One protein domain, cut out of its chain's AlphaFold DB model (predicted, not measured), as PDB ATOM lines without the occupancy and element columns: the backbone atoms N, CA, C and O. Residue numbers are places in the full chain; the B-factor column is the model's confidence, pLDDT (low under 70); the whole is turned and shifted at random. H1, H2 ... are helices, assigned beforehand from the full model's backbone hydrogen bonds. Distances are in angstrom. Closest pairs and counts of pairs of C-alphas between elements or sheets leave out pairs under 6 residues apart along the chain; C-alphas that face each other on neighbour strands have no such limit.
ATOM      1  N   ALA A   2     -33.193 -45.975  36.098       92.06
ATOM      2  CA  ALA A   2     -33.211 -44.953  35.038       92.06
ATOM      3  C   ALA A   2     -33.696 -43.548  35.465       92.06
ATOM      4  O   ALA A   2     -32.985 -42.567  35.267       92.06
ATOM      5  N   LYS A   3     -34.836 -43.448  36.170       92.88
ATOM      6  CA  LYS A   3     -35.360 -42.165  36.690       92.88
ATOM      7  C   LYS A   3     -34.360 -41.398  37.574       92.88
ATOM      8  O   LYS A   3     -34.327 -40.177  37.535       92.88
ATOM      9  N   ARG A   4     -33.511 -42.098  38.341       93.81
ATOM     10  CA  ARG A   4     -32.477 -41.455  39.174       93.81
ATOM     11  C   ARG A   4     -31.327 -40.890  38.342       93.81
ATOM     12  O   ARG A   4     -30.792 -39.853  38.713       93.81
ATOM     13  N   TYR A   5     -30.958 -41.551  37.243       94.94
ATOM     14  CA  TYR A   5     -29.973 -41.016  36.298       94.94
ATOM     15  C   TYR A   5     -30.511 -39.786  35.561       94.94
ATOM     16  O   TYR A   5     -29.768 -38.825  35.406       94.94
ATOM     17  N   LEU A   6     -31.800 -39.764  35.199       95.62
ATOM     18  CA  LEU A   6     -32.438 -38.563  34.640       95.62
ATOM     19  C   LEU A   6     -32.310 -37.366  35.595       95.62
ATOM     20  O   LEU A   6     -31.725 -36.354  35.220       95.62
ATOM     21  N   SER A   7     -32.724 -37.518  36.859       95.06
ATOM     22  CA  SER A   7     -32.580 -36.447  37.859       95.06
ATOM     23  C   SER A   7     -31.121 -36.038  38.104       95.06
ATOM     24  O   SER A   7     -30.833 -34.879  38.391       95.06
ATOM     25  N   TRP A   8     -30.184 -36.984  38.002       95.06
ATOM     26  CA  TRP A   8     -28.752 -36.721  38.156       95.06
ATOM     27  C   TRP A   8     -28.165 -35.889  37.015       95.06
ATOM     28  O   TRP A   8     -27.319 -35.032  37.287       95.06
ATOM     29  N   LEU A   9     -28.623 -36.133  35.781       94.00
ATOM     30  CA  LEU A   9     -28.272 -35.343  34.600       94.00
ATOM     31  C   LEU A   9     -28.867 -33.935  34.692       94.00
ATOM     32  O   LEU A   9     -28.169 -32.963  34.425       94.00
ATOM     33  N   ASP A  10     -30.131 -33.812  35.108       92.56
ATOM     34  CA  ASP A  10     -30.804 -32.512  35.230       92.56
ATOM     35  C   ASP A  10     -30.088 -31.588  36.230       92.56
ATOM     36  O   ASP A  10     -29.885 -30.406  35.956       92.56
ATOM     37  N   GLY A  11     -29.595 -32.146  37.342       90.69
ATOM     38  CA  GLY A  11     -28.791 -31.422  38.335       90.69
ATOM     39  C   GLY A  11     -27.364 -31.053  37.901       90.69
ATOM     40  O   GLY A  11     -26.608 -30.548  38.727       90.69
ATOM     41  N   ARG A  12     -26.957 -31.342  36.656       89.38
ATOM     42  CA  ARG A  12     -25.598 -31.097  36.121       89.38
ATOM     43  C   ARG A  12     -25.574 -30.265  34.844       89.38
ATOM     44  O   ARG A  12     -24.523 -30.161  34.217       89.38
ATOM     45  N   THR A  13     -26.695 -29.652  34.481       84.44
ATOM     46  CA  THR A  13     -26.838 -28.895  33.229       84.44
ATOM     47  C   THR A  13     -25.741 -27.833  33.062       84.44
ATOM     48  O   THR A  13     -25.118 -27.775  32.006       84.44
ATOM     49  N   ASP A  14     -25.403 -27.094  34.124       81.31
ATOM     50  CA  ASP A  14     -24.356 -26.061  34.077       81.31
ATOM     51  C   ASP A  14     -22.959 -26.636  33.785       81.31
ATOM     52  O   ASP A  14     -22.204 -26.082  32.988       81.31
ATOM     53  N   ALA A  15     -22.620 -27.787  34.375       78.81
ATOM     54  CA  ALA A  15     -21.339 -28.464  34.153       78.81
ATOM     55  C   ALA A  15     -21.227 -29.089  32.748       78.81
ATOM     56  O   ALA A  15     -20.127 -29.380  32.284       78.81
ATOM     57  N   MET A  16     -22.360 -29.280  32.069       86.06
ATOM     58  CA  MET A  16     -22.472 -29.850  30.722       86.06
ATOM     59  C   MET A  16     -22.809 -28.782  29.667       86.06
ATOM     60  O   MET A  16     -23.280 -29.111  28.584       86.06
ATOM     61  N   SER A  17     -22.576 -27.504  29.985       82.31
ATOM     62  CA  SER A  17     -22.869 -26.357  29.115       82.31
ATOM     63  C   SER A  17     -21.967 -26.262  27.881       82.31
ATOM     64  O   SER A  17     -22.355 -25.650  26.890       82.31
ATOM     65  N   SER A  18     -20.780 -26.878  27.921       88.81
ATOM     66  CA  SER A  18     -19.907 -27.045  26.754       88.81
ATOM     67  C   SER A  18     -19.941 -28.485  26.251       88.81
ATOM     68  O   SER A  18     -20.049 -29.422  27.042       88.81
ATOM     69  N   GLU A  19     -19.784 -28.671  24.942       83.00
ATOM     70  CA  GLU A  19     -19.782 -29.997  24.312       83.00
ATOM     71  C   GLU A  19     -18.646 -30.889  24.840       83.00
ATOM     72  O   GLU A  19     -18.877 -32.033  25.226       83.00
ATOM     73  N   SER A  20     -17.433 -30.340  24.969       86.75
ATOM     74  CA  SER A  20     -16.278 -31.058  25.531       86.75
ATOM     75  C   SER A  20     -16.473 -31.426  27.011       86.75
ATOM     76  O   SER A  20     -16.162 -32.549  27.426       86.75
ATOM     77  N   GLY A  21     -17.049 -30.517  27.808       87.94
ATOM     78  CA  GLY A  21     -17.392 -30.788  29.205       87.94
ATOM     79  C   GLY A  21     -18.455 -31.881  29.334       87.94
ATOM     80  O   GLY A  21     -18.292 -32.814  30.122       87.94
ATOM     81  N   ALA A  22     -19.500 -31.820  28.506       89.94
ATOM     82  CA  ALA A  22     -20.544 -32.834  28.450       89.94
ATOM     83  C   ALA A  22     -19.980 -34.209  28.063       89.94
ATOM     84  O   ALA A  22     -20.238 -35.182  28.769       89.94
ATOM     85  N   ALA A  23     -19.166 -34.291  27.007       91.12
ATOM     86  CA  ALA A  23     -18.542 -35.538  26.565       91.12
ATOM     87  C   ALA A  23     -17.668 -36.166  27.663       91.12
ATOM     88  O   ALA A  23     -17.782 -37.361  27.939       91.12
ATOM     89  N   THR A  24     -16.861 -35.354  28.354       93.12
ATOM     90  CA  THR A  24     -16.010 -35.821  29.462       93.12
ATOM     91  C   THR A  24     -16.847 -36.382  30.611       93.12
ATOM     92  O   THR A  24     -16.591 -37.492  31.074       93.12
ATOM     93  N   ILE A  25     -17.888 -35.660  31.038       94.75
ATOM     94  CA  ILE A  25     -18.779 -36.098  32.125       94.75
ATOM     95  C   ILE A  25     -19.515 -37.387  31.755       94.75
ATOM     96  O   ILE A  25     -19.675 -38.265  32.602       94.75
ATOM     97  N   LEU A  26     -19.972 -37.514  30.509       95.62
ATOM     98  CA  LEU A  26     -20.653 -38.712  30.025       95.62
ATOM     99  C   LEU A  26     -19.723 -39.932  29.986       95.62
ATOM    100  O   LEU A  26     -20.135 -41.014  30.408       95.62
ATOM    101  N   ALA A  27     -18.477 -39.759  29.544       94.56
ATOM    102  CA  ALA A  27     -17.480 -40.825  29.545       94.56
ATOM    103  C   ALA A  27     -17.085 -41.238  30.975       94.56
ATOM    104  O   ALA A  27     -17.116 -42.423  31.301       94.56
ATOM    105  N   ASP A  28     -16.823 -40.274  31.866       96.38
ATOM    106  CA  ASP A  28     -16.546 -40.531  33.288       96.38
ATOM    107  C   ASP A  28     -17.734 -41.218  33.986       96.38
ATOM    108  O   ASP A  28     -17.550 -42.083  34.849       96.38
ATOM    109  N   MET A  29     -18.968 -40.870  33.601       96.56
ATOM    110  CA  MET A  29     -20.190 -41.522  34.078       96.56
ATOM    111  C   MET A  29     -20.255 -42.980  33.624       96.56
ATOM    112  O   MET A  29     -20.477 -43.855  34.464       96.56
ATOM    113  N   ALA A  30     -20.075 -43.243  32.326       96.19
ATOM    114  CA  ALA A  30     -20.107 -44.588  31.755       96.19
ATOM    115  C   ALA A  30     -19.026 -45.478  32.379       96.19
ATOM    116  O   ALA A  30     -19.329 -46.572  32.851       96.19
ATOM    117  N   TRP A  31     -17.802 -44.959  32.490       96.75
ATOM    118  CA  TRP A  31     -16.686 -45.640  33.134       96.75
ATOM    119  C   TRP A  31     -16.973 -45.927  34.613       96.75
ATOM    120  O   TRP A  31     -16.882 -47.068  35.061       96.75
ATOM    121  N   THR A  32     -17.429 -44.929  35.382       96.94
ATOM    122  CA  THR A  32     -17.766 -45.129  36.803       96.94
ATOM    123  C   THR A  32     -18.905 -46.139  36.990       96.94
ATOM    124  O   THR A  32     -18.909 -46.885  37.971       96.94
ATOM    125  N   ALA A  33     -19.882 -46.169  36.082       95.62
ATOM    126  CA  ALA A  33     -20.977 -47.133  36.120       95.62
ATOM    127  C   ALA A  33     -20.511 -48.553  35.769       95.62
ATOM    128  O   ALA A  33     -21.015 -49.496  36.375       95.62
ATOM    129  N   GLY A  34     -19.567 -48.686  34.833       95.06
ATOM    130  CA  GLY A  34     -19.020 -49.963  34.375       95.06
ATOM    131  C   GLY A  34     -18.035 -50.608  35.347       95.06
ATOM    132  O   GLY A  34     -18.083 -51.811  35.527       95.06
ATOM    133  N   ILE A  35     -17.172 -49.835  36.011       94.69
ATOM    134  CA  ILE A  35     -16.107 -50.413  36.861       94.69
ATOM    135  C   ILE A  35     -16.275 -50.114  38.360       94.69
ATOM    136  O   ILE A  35     -15.580 -50.654  39.220       94.69
ATOM    137  N   GLY A  36     -17.159 -49.175  38.705       93.06
ATOM    138  CA  GLY A  36     -17.326 -48.647  40.065       93.06
ATOM    139  C   GLY A  36     -18.622 -49.077  40.751       93.06
ATOM    140  O   GLY A  36     -18.986 -48.508  41.790       93.06
ATOM    141  N   ARG A  37     -19.371 -50.012  40.159       93.19
ATOM    142  CA  ARG A  37     -20.675 -50.483  40.642       93.19
ATOM    143  C   ARG A  37     -20.757 -52.005  40.565       93.19
ATOM    144  O   ARG A  37     -20.073 -52.639  39.779       93.19
ATOM    145  N   SER A  38     -21.613 -52.588  41.399       94.12
ATOM    146  CA  SER A  38     -21.937 -54.014  41.320       94.12
ATOM    147  C   SER A  38     -22.905 -54.280  40.163       94.12
ATOM    148  O   SER A  38     -23.898 -53.560  40.013       94.12
ATOM    149  N   HIS A  39     -22.651 -55.338  39.392       92.69
ATOM    150  CA  HIS A  39     -23.496 -55.771  38.279       92.69
ATOM    151  C   HIS A  39     -24.466 -56.864  38.734       92.69
ATOM    152  O   HIS A  39     -24.074 -58.004  38.974       92.69
ATOM    153  N   PHE A  40     -25.741 -56.503  38.878       91.38
ATOM    154  CA  PHE A  40     -26.809 -57.419  39.287       91.38
ATOM    155  C   PHE A  40     -27.369 -58.216  38.095       91.38
ATOM    156  O   PHE A  40     -26.941 -58.037  36.956       91.38
ATOM    157  N   ALA A  41     -28.330 -59.107  38.358       89.50
ATOM    158  CA  ALA A  41     -28.917 -59.977  37.337       89.50
ATOM    159  C   ALA A  41     -29.790 -59.232  36.311       89.50
ATOM    160  O   ALA A  41     -29.747 -59.546  35.128       89.50
ATOM    161  N   HIS A  42     -30.547 -58.214  36.734       89.19
ATOM    162  CA  HIS A  42     -31.318 -57.379  35.808       89.19
ATOM    163  C   HIS A  42     -30.431 -56.267  35.254       89.19
ATOM    164  O   HIS A  42     -30.027 -55.351  35.980       89.19
ATOM    165  N   ARG A  43     -30.126 -56.362  33.961       91.81
ATOM    166  CA  ARG A  43     -29.162 -55.511  33.267       91.81
ATOM    167  C   ARG A  43     -29.839 -54.770  32.119       91.81
ATOM    168  O   ARG A  43     -30.787 -55.264  31.526       91.81
ATOM    169  N   ALA A  44     -29.340 -53.572  31.841       92.44
ATOM    170  CA  ALA A  44     -29.700 -52.781  30.673       92.44
ATOM    171  C   ALA A  44     -28.435 -52.085  30.168       92.44
ATOM    172  O   ALA A  44     -27.702 -51.492  30.970       92.44
ATOM    173  N   GLY A  45     -28.178 -52.168  28.869       94.06
ATOM    174  CA  GLY A  45     -27.077 -51.506  28.187       94.06
ATOM    175  C   GLY A  45     -27.609 -50.366  27.324       94.06
ATOM    176  O   GLY A  45     -28.494 -50.559  26.494       94.06
ATOM    177  N   LEU A  46     -27.081 -49.157  27.518       94.56
ATOM    178  CA  LEU A  46     -27.526 -47.971  26.784       94.56
ATOM    179  C   LEU A  46     -26.406 -47.470  25.876       94.56
ATOM    180  O   LEU A  46     -25.315 -47.161  26.346       94.56
ATOM    181  N   ARG A  47     -26.708 -47.331  24.583       93.44
ATOM    182  CA  ARG A  47     -25.851 -46.638  23.617       93.44
ATOM    183  C   ARG A  47     -26.310 -45.192  23.490       93.44
ATOM    184  O   ARG A  47     -27.481 -44.938  23.222       93.44
ATOM    185  N   PHE A  48     -25.380 -44.260  23.625       94.69
ATOM    186  CA  PHE A  48     -25.625 -42.828  23.492       94.69
ATOM    187  C   PHE A  48     -24.369 -42.141  22.953       94.69
ATOM    188  O   PHE A  48     -23.274 -42.696  23.019       94.69
ATOM    189  N   LYS A  49     -24.539 -40.946  22.391       91.94
ATOM    190  CA  LYS A  49     -23.440 -40.116  21.861       91.94
ATOM    191  C   LYS A  49     -23.369 -38.736  22.513       91.94
ATOM    192  O   LYS A  49     -22.367 -38.048  22.398       91.94
ATOM    193  N   ASP A  50     -24.444 -38.339  23.183       93.31
ATOM    194  CA  ASP A  50     -24.640 -37.017  23.760       93.31
ATOM    195  C   ASP A  50     -25.687 -37.084  24.889       93.31
ATOM    196  O   ASP A  50     -26.278 -38.132  25.171       93.31
ATOM    197  N   VAL A  51     -25.908 -35.955  25.565       94.31
ATOM    198  CA  VAL A  51     -26.874 -35.863  26.671       94.31
ATOM    199  C   VAL A  51     -28.309 -36.142  26.213       94.31
ATOM    200  O   VAL A  51     -28.991 -36.898  26.911       94.31
ATOM    201  N   PRO A  52     -28.798 -35.581  25.085       94.75
ATOM    202  CA  PRO A  52     -30.144 -35.876  24.599       94.75
ATOM    203  C   PRO A  52     -30.378 -37.371  24.353       94.75
ATOM    204  O   PRO A  52     -31.308 -37.930  24.932       94.75
ATOM    205  N   SER A  53     -29.494 -38.041  23.605       95.75
ATOM    206  CA  SER A  53     -29.626 -39.475  23.303       95.75
ATOM    207  C   SER A  53     -29.585 -40.350  24.557       95.75
ATOM    208  O   SER A  53     -30.335 -41.322  24.649       95.75
ATOM    209  N   LEU A  54     -28.783 -39.986  25.565       96.31
ATOM    210  CA  LEU A  54     -28.796 -40.667  26.861       96.31
ATOM    211  C   LEU A  54     -30.123 -40.459  27.606       96.31
ATOM    212  O   LEU A  54     -30.677 -41.417  28.148       96.31
ATOM    213  N   LYS A  55     -30.638 -39.223  27.663       96.62
ATOM    214  CA  LYS A  55     -31.918 -38.939  28.329       96.62
ATOM    215  C   LYS A  55     -33.062 -39.695  27.662       96.62
ATOM    216  O   LYS A  55     -33.893 -40.255  28.374       96.62
ATOM    217  N   ASP A  56     -33.085 -39.756  26.337       96.81
ATOM    218  CA  ASP A  56     -34.109 -40.488  25.593       96.81
ATOM    219  C   ASP A  56     -34.042 -41.988  25.885       96.81
ATOM    220  O   ASP A  56     -35.038 -42.570  26.313       96.81
ATOM    221  N   ALA A  57     -32.851 -42.591  25.811       95.56
ATOM    222  CA  ALA A  57     -32.660 -44.001  26.149       95.56
ATOM    223  C   ALA A  57     -33.073 -44.326  27.602       95.56
ATOM    224  O   ALA A  57     -33.694 -45.356  27.873       95.56
ATOM    225  N   LEU A  58     -32.784 -43.429  28.551       96.12
ATOM    226  CA  LEU A  58     -33.202 -43.569  29.950       96.12
ATOM    227  C   LEU A  58     -34.718 -43.433  30.140       96.12
ATOM    228  O   LEU A  58     -35.270 -44.120  31.003       96.12
ATOM    229  N   ARG A  59     -35.395 -42.560  29.383       96.12
ATOM    230  CA  ARG A  59     -36.864 -42.434  29.416       96.12
ATOM    231  C   ARG A  59     -37.517 -43.702  28.892       96.12
ATOM    232  O   ARG A  59     -38.317 -44.285  29.617       96.12
ATOM    233  N   THR A  60     -37.076 -44.194  27.734       94.81
ATOM    234  CA  THR A  60     -37.548 -45.468  27.175       94.81
ATOM    235  C   THR A  60     -37.369 -46.611  28.174       94.81
ATOM    236  O   THR A  60     -38.310 -47.354  28.438       94.81
ATOM    237  N   LEU A  61     -36.203 -46.712  28.822       92.88
ATOM    238  CA  LEU A  61     -35.964 -47.731  29.851       92.88
ATOM    239  C   LEU A  61     -36.857 -47.551  31.093       92.88
ATOM    240  O   LEU A  61     -37.234 -48.527  31.739       92.88
ATOM    241  N   ALA A  62     -37.175 -46.313  31.473       91.81
ATOM    242  CA  ALA A  62     -38.057 -46.036  32.606       91.81
ATOM    243  C   ALA A  62     -39.530 -46.366  32.311       91.81
ATOM    244  O   ALA A  62     -40.268 -46.658  33.255       91.81
ATOM    245  N   GLU A  63     -39.936 -46.285  31.045       91.62
ATOM    246  CA  GLU A  63     -41.293 -46.538  30.551       91.62
ATOM    247  C   GLU A  63     -41.544 -48.006  30.214       91.62
ATOM    248  O   GLU A  63     -42.658 -48.475  30.428       91.62
ATOM    249  N   ALA A  64     -40.517 -48.740  29.764       86.75
ATOM    250  CA  ALA A  64     -40.621 -50.151  29.382       86.75
ATOM    251  C   ALA A  64     -41.230 -51.044  30.480       86.75
ATOM    252  O   ALA A  64     -41.803 -52.085  30.173       86.75
ATOM    253  N   GLY A  65     -41.143 -50.619  31.748       70.69
ATOM    254  CA  GLY A  65     -41.582 -51.406  32.891       70.69
ATOM    255  C   GLY A  65     -40.662 -52.609  33.103       70.69
ATOM    256  O   GLY A  65     -40.107 -53.180  32.172       70.69
ATOM    257  N   ILE A  66     -40.437 -52.984  34.356       73.31
ATOM    258  CA  ILE A  66     -39.753 -54.236  34.677       73.31
ATOM    259  C   ILE A  66     -40.688 -54.961  35.620       73.31
ATOM    260  O   ILE A  66     -41.097 -54.380  36.631       73.31
ATOM    261  N   ASP A  67     -41.035 -56.195  35.276       74.69
ATOM    262  CA  ASP A  67     -41.702 -57.079  36.216       74.69
ATOM    263  C   ASP A  67     -40.731 -57.356  37.370       74.69
ATOM    264  O   ASP A  67     -39.687 -57.983  37.196       74.69
ATOM    265  N   ALA A  68     -41.042 -56.793  38.537       69.12
ATOM    266  CA  ALA A  68     -40.191 -56.885  39.716       69.12
ATOM    267  C   ALA A  68     -40.186 -58.293  40.329       69.12
ATOM    268  O   ALA A  68     -39.294 -58.581  41.127       69.12
ATOM    269  N   ASP A  69     -41.158 -59.134  39.966       75.31
ATOM    270  CA  ASP A  69     -41.281 -60.510  40.442       75.31
ATOM    271  C   ASP A  69     -40.780 -61.530  39.398       75.31
ATOM    272  O   ASP A  69     -40.715 -62.728  39.689       75.31
ATOM    273  N   ALA A  70     -40.372 -61.078  38.203       79.38
ATOM    274  CA  ALA A  70     -39.772 -61.952  37.202       79.38
ATOM    275  C   ALA A  70     -38.457 -62.559  37.724       79.38
ATOM    276  O   ALA A  70     -37.633 -61.849  38.314       79.38
ATOM    277  N   PRO A  71     -38.218 -63.863  37.489       81.12
ATOM    278  CA  PRO A  71     -36.965 -64.485  37.880       81.12
ATOM    279  C   PRO A  71     -35.788 -63.805  37.162       81.12
ATOM    280  O   PRO A  71     -35.936 -63.333  36.028       81.12
ATOM    281  N   PRO A  72     -34.606 -63.754  37.799       80.50
ATOM    282  CA  PRO A  72     -33.421 -63.229  37.144       80.50
ATOM    283  C   PRO A  72     -33.114 -64.053  35.884       80.50
ATOM    284  O   PRO A  72     -33.238 -65.283  35.923       80.50
ATOM    285  N   PRO A  73     -32.696 -63.412  34.778       82.62
ATOM    286  CA  PRO A  73     -32.261 -64.146  33.598       82.62
ATOM    287  C   PRO A  73     -31.068 -65.040  33.957       82.62
ATOM    288  O   PRO A  73     -30.201 -64.647  34.746       82.62
ATOM    289  N   GLN A  74     -31.029 -66.245  33.386       85.75
ATOM    290  CA  GLN A  74     -29.842 -67.089  33.487       85.75
ATOM    291  C   GLN A  74     -28.726 -66.457  32.647       85.75
ATOM    292  O   GLN A  74     -28.989 -66.060  31.511       85.75
ATOM    293  N   PRO A  75     -27.508 -66.305  33.194       86.81
ATOM    294  CA  PRO A  75     -26.414 -65.717  32.443       86.81
ATOM    295  C   PRO A  75     -26.005 -66.653  31.307       86.81
ATOM    296  O   PRO A  75     -25.816 -67.847  31.535       86.81
TER     297      PRO A  75
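AT A GLANCE: This is residues 2 to 75 of the 317 residues of the protein "Acyltransferase domain-containing protein" of Dehalococcoidia bacterium (UniProt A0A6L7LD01). Two helices, H1 and H3, lie side by side and run opposite ways, while the longest helix, H2, makes a loose V with H3: the two come near each other close to their first residues, and from there H2 spreads away. The far part of H2 and the residues after it, 31 to 39, stick out free; the long link of residues 36 to 50 then folds back to the beginning of H3, and a tail with no named element, residues 64 to 75, follows H3. The printed part has 74 residues with three named helices in the order H1, H2, H3 and no named strand, and its class is all helix. The whole is only just loose, close to compact, with a radius of gyration of the C-alphas of 13.8 A, and it is elongated, spanning 43 by 25 by 19 A.

HOW THE PARTS SIT: The longest helix, H2, residues 19 to 35, touches no helix. It is close to but not clearly touching H3, residues 51 to 63, with 2 pairs of C-alphas within 8 A. Their closest C-alphas are those of Ala 22 and Val 51, 7.2 A apart, and their centres are 15.8 A apart. H2 and H3 run the same way at a steep tilt of 44 degrees. H3 touches H1, residues 2 to 10, with 11 pairs of C-alphas within 8 A; the closest are those of Ala 2 and Leu 58, 5.3 A apart. H1 and H3 run opposite ways at a shallow tilt of 29 degrees, centre to centre 9.5 A. H1 and H2 are apart. In H1, H2 and H3, every O i to N i+4 pair is within hydrogen-bond range.

IN THESE COORDINATES: H2 runs from Glu 19 to Ile 35, 24.2 A from first to last C-alpha, and C-alpha 35 is at (-16.107, -50.413, 36.861). H3 runs from Val 51 to Glu 63 over 18.4 A and ends with C-alpha 63 at (-41.293, -46.538, 30.551). H1 runs from Ala 2 to Asp 10 over 12.7 A and begins with C-alpha 2 at (-33.211, -44.953, 35.038).

THE WHOLE: The two C-alphas farthest apart are those of Ser 18 and Pro 71, at 42.6 A. The printed part has no cut. The link from H1 to H2 is short, with 8 residues, and the link from H2 to H3 is long, with 15. The C-alphas of residues 64 to 75 lie 14 to 23 A from the mean of the C-alphas. The mean pLDDT of the printed part is 90.3, and one printed residue, Ala 68, is under 70.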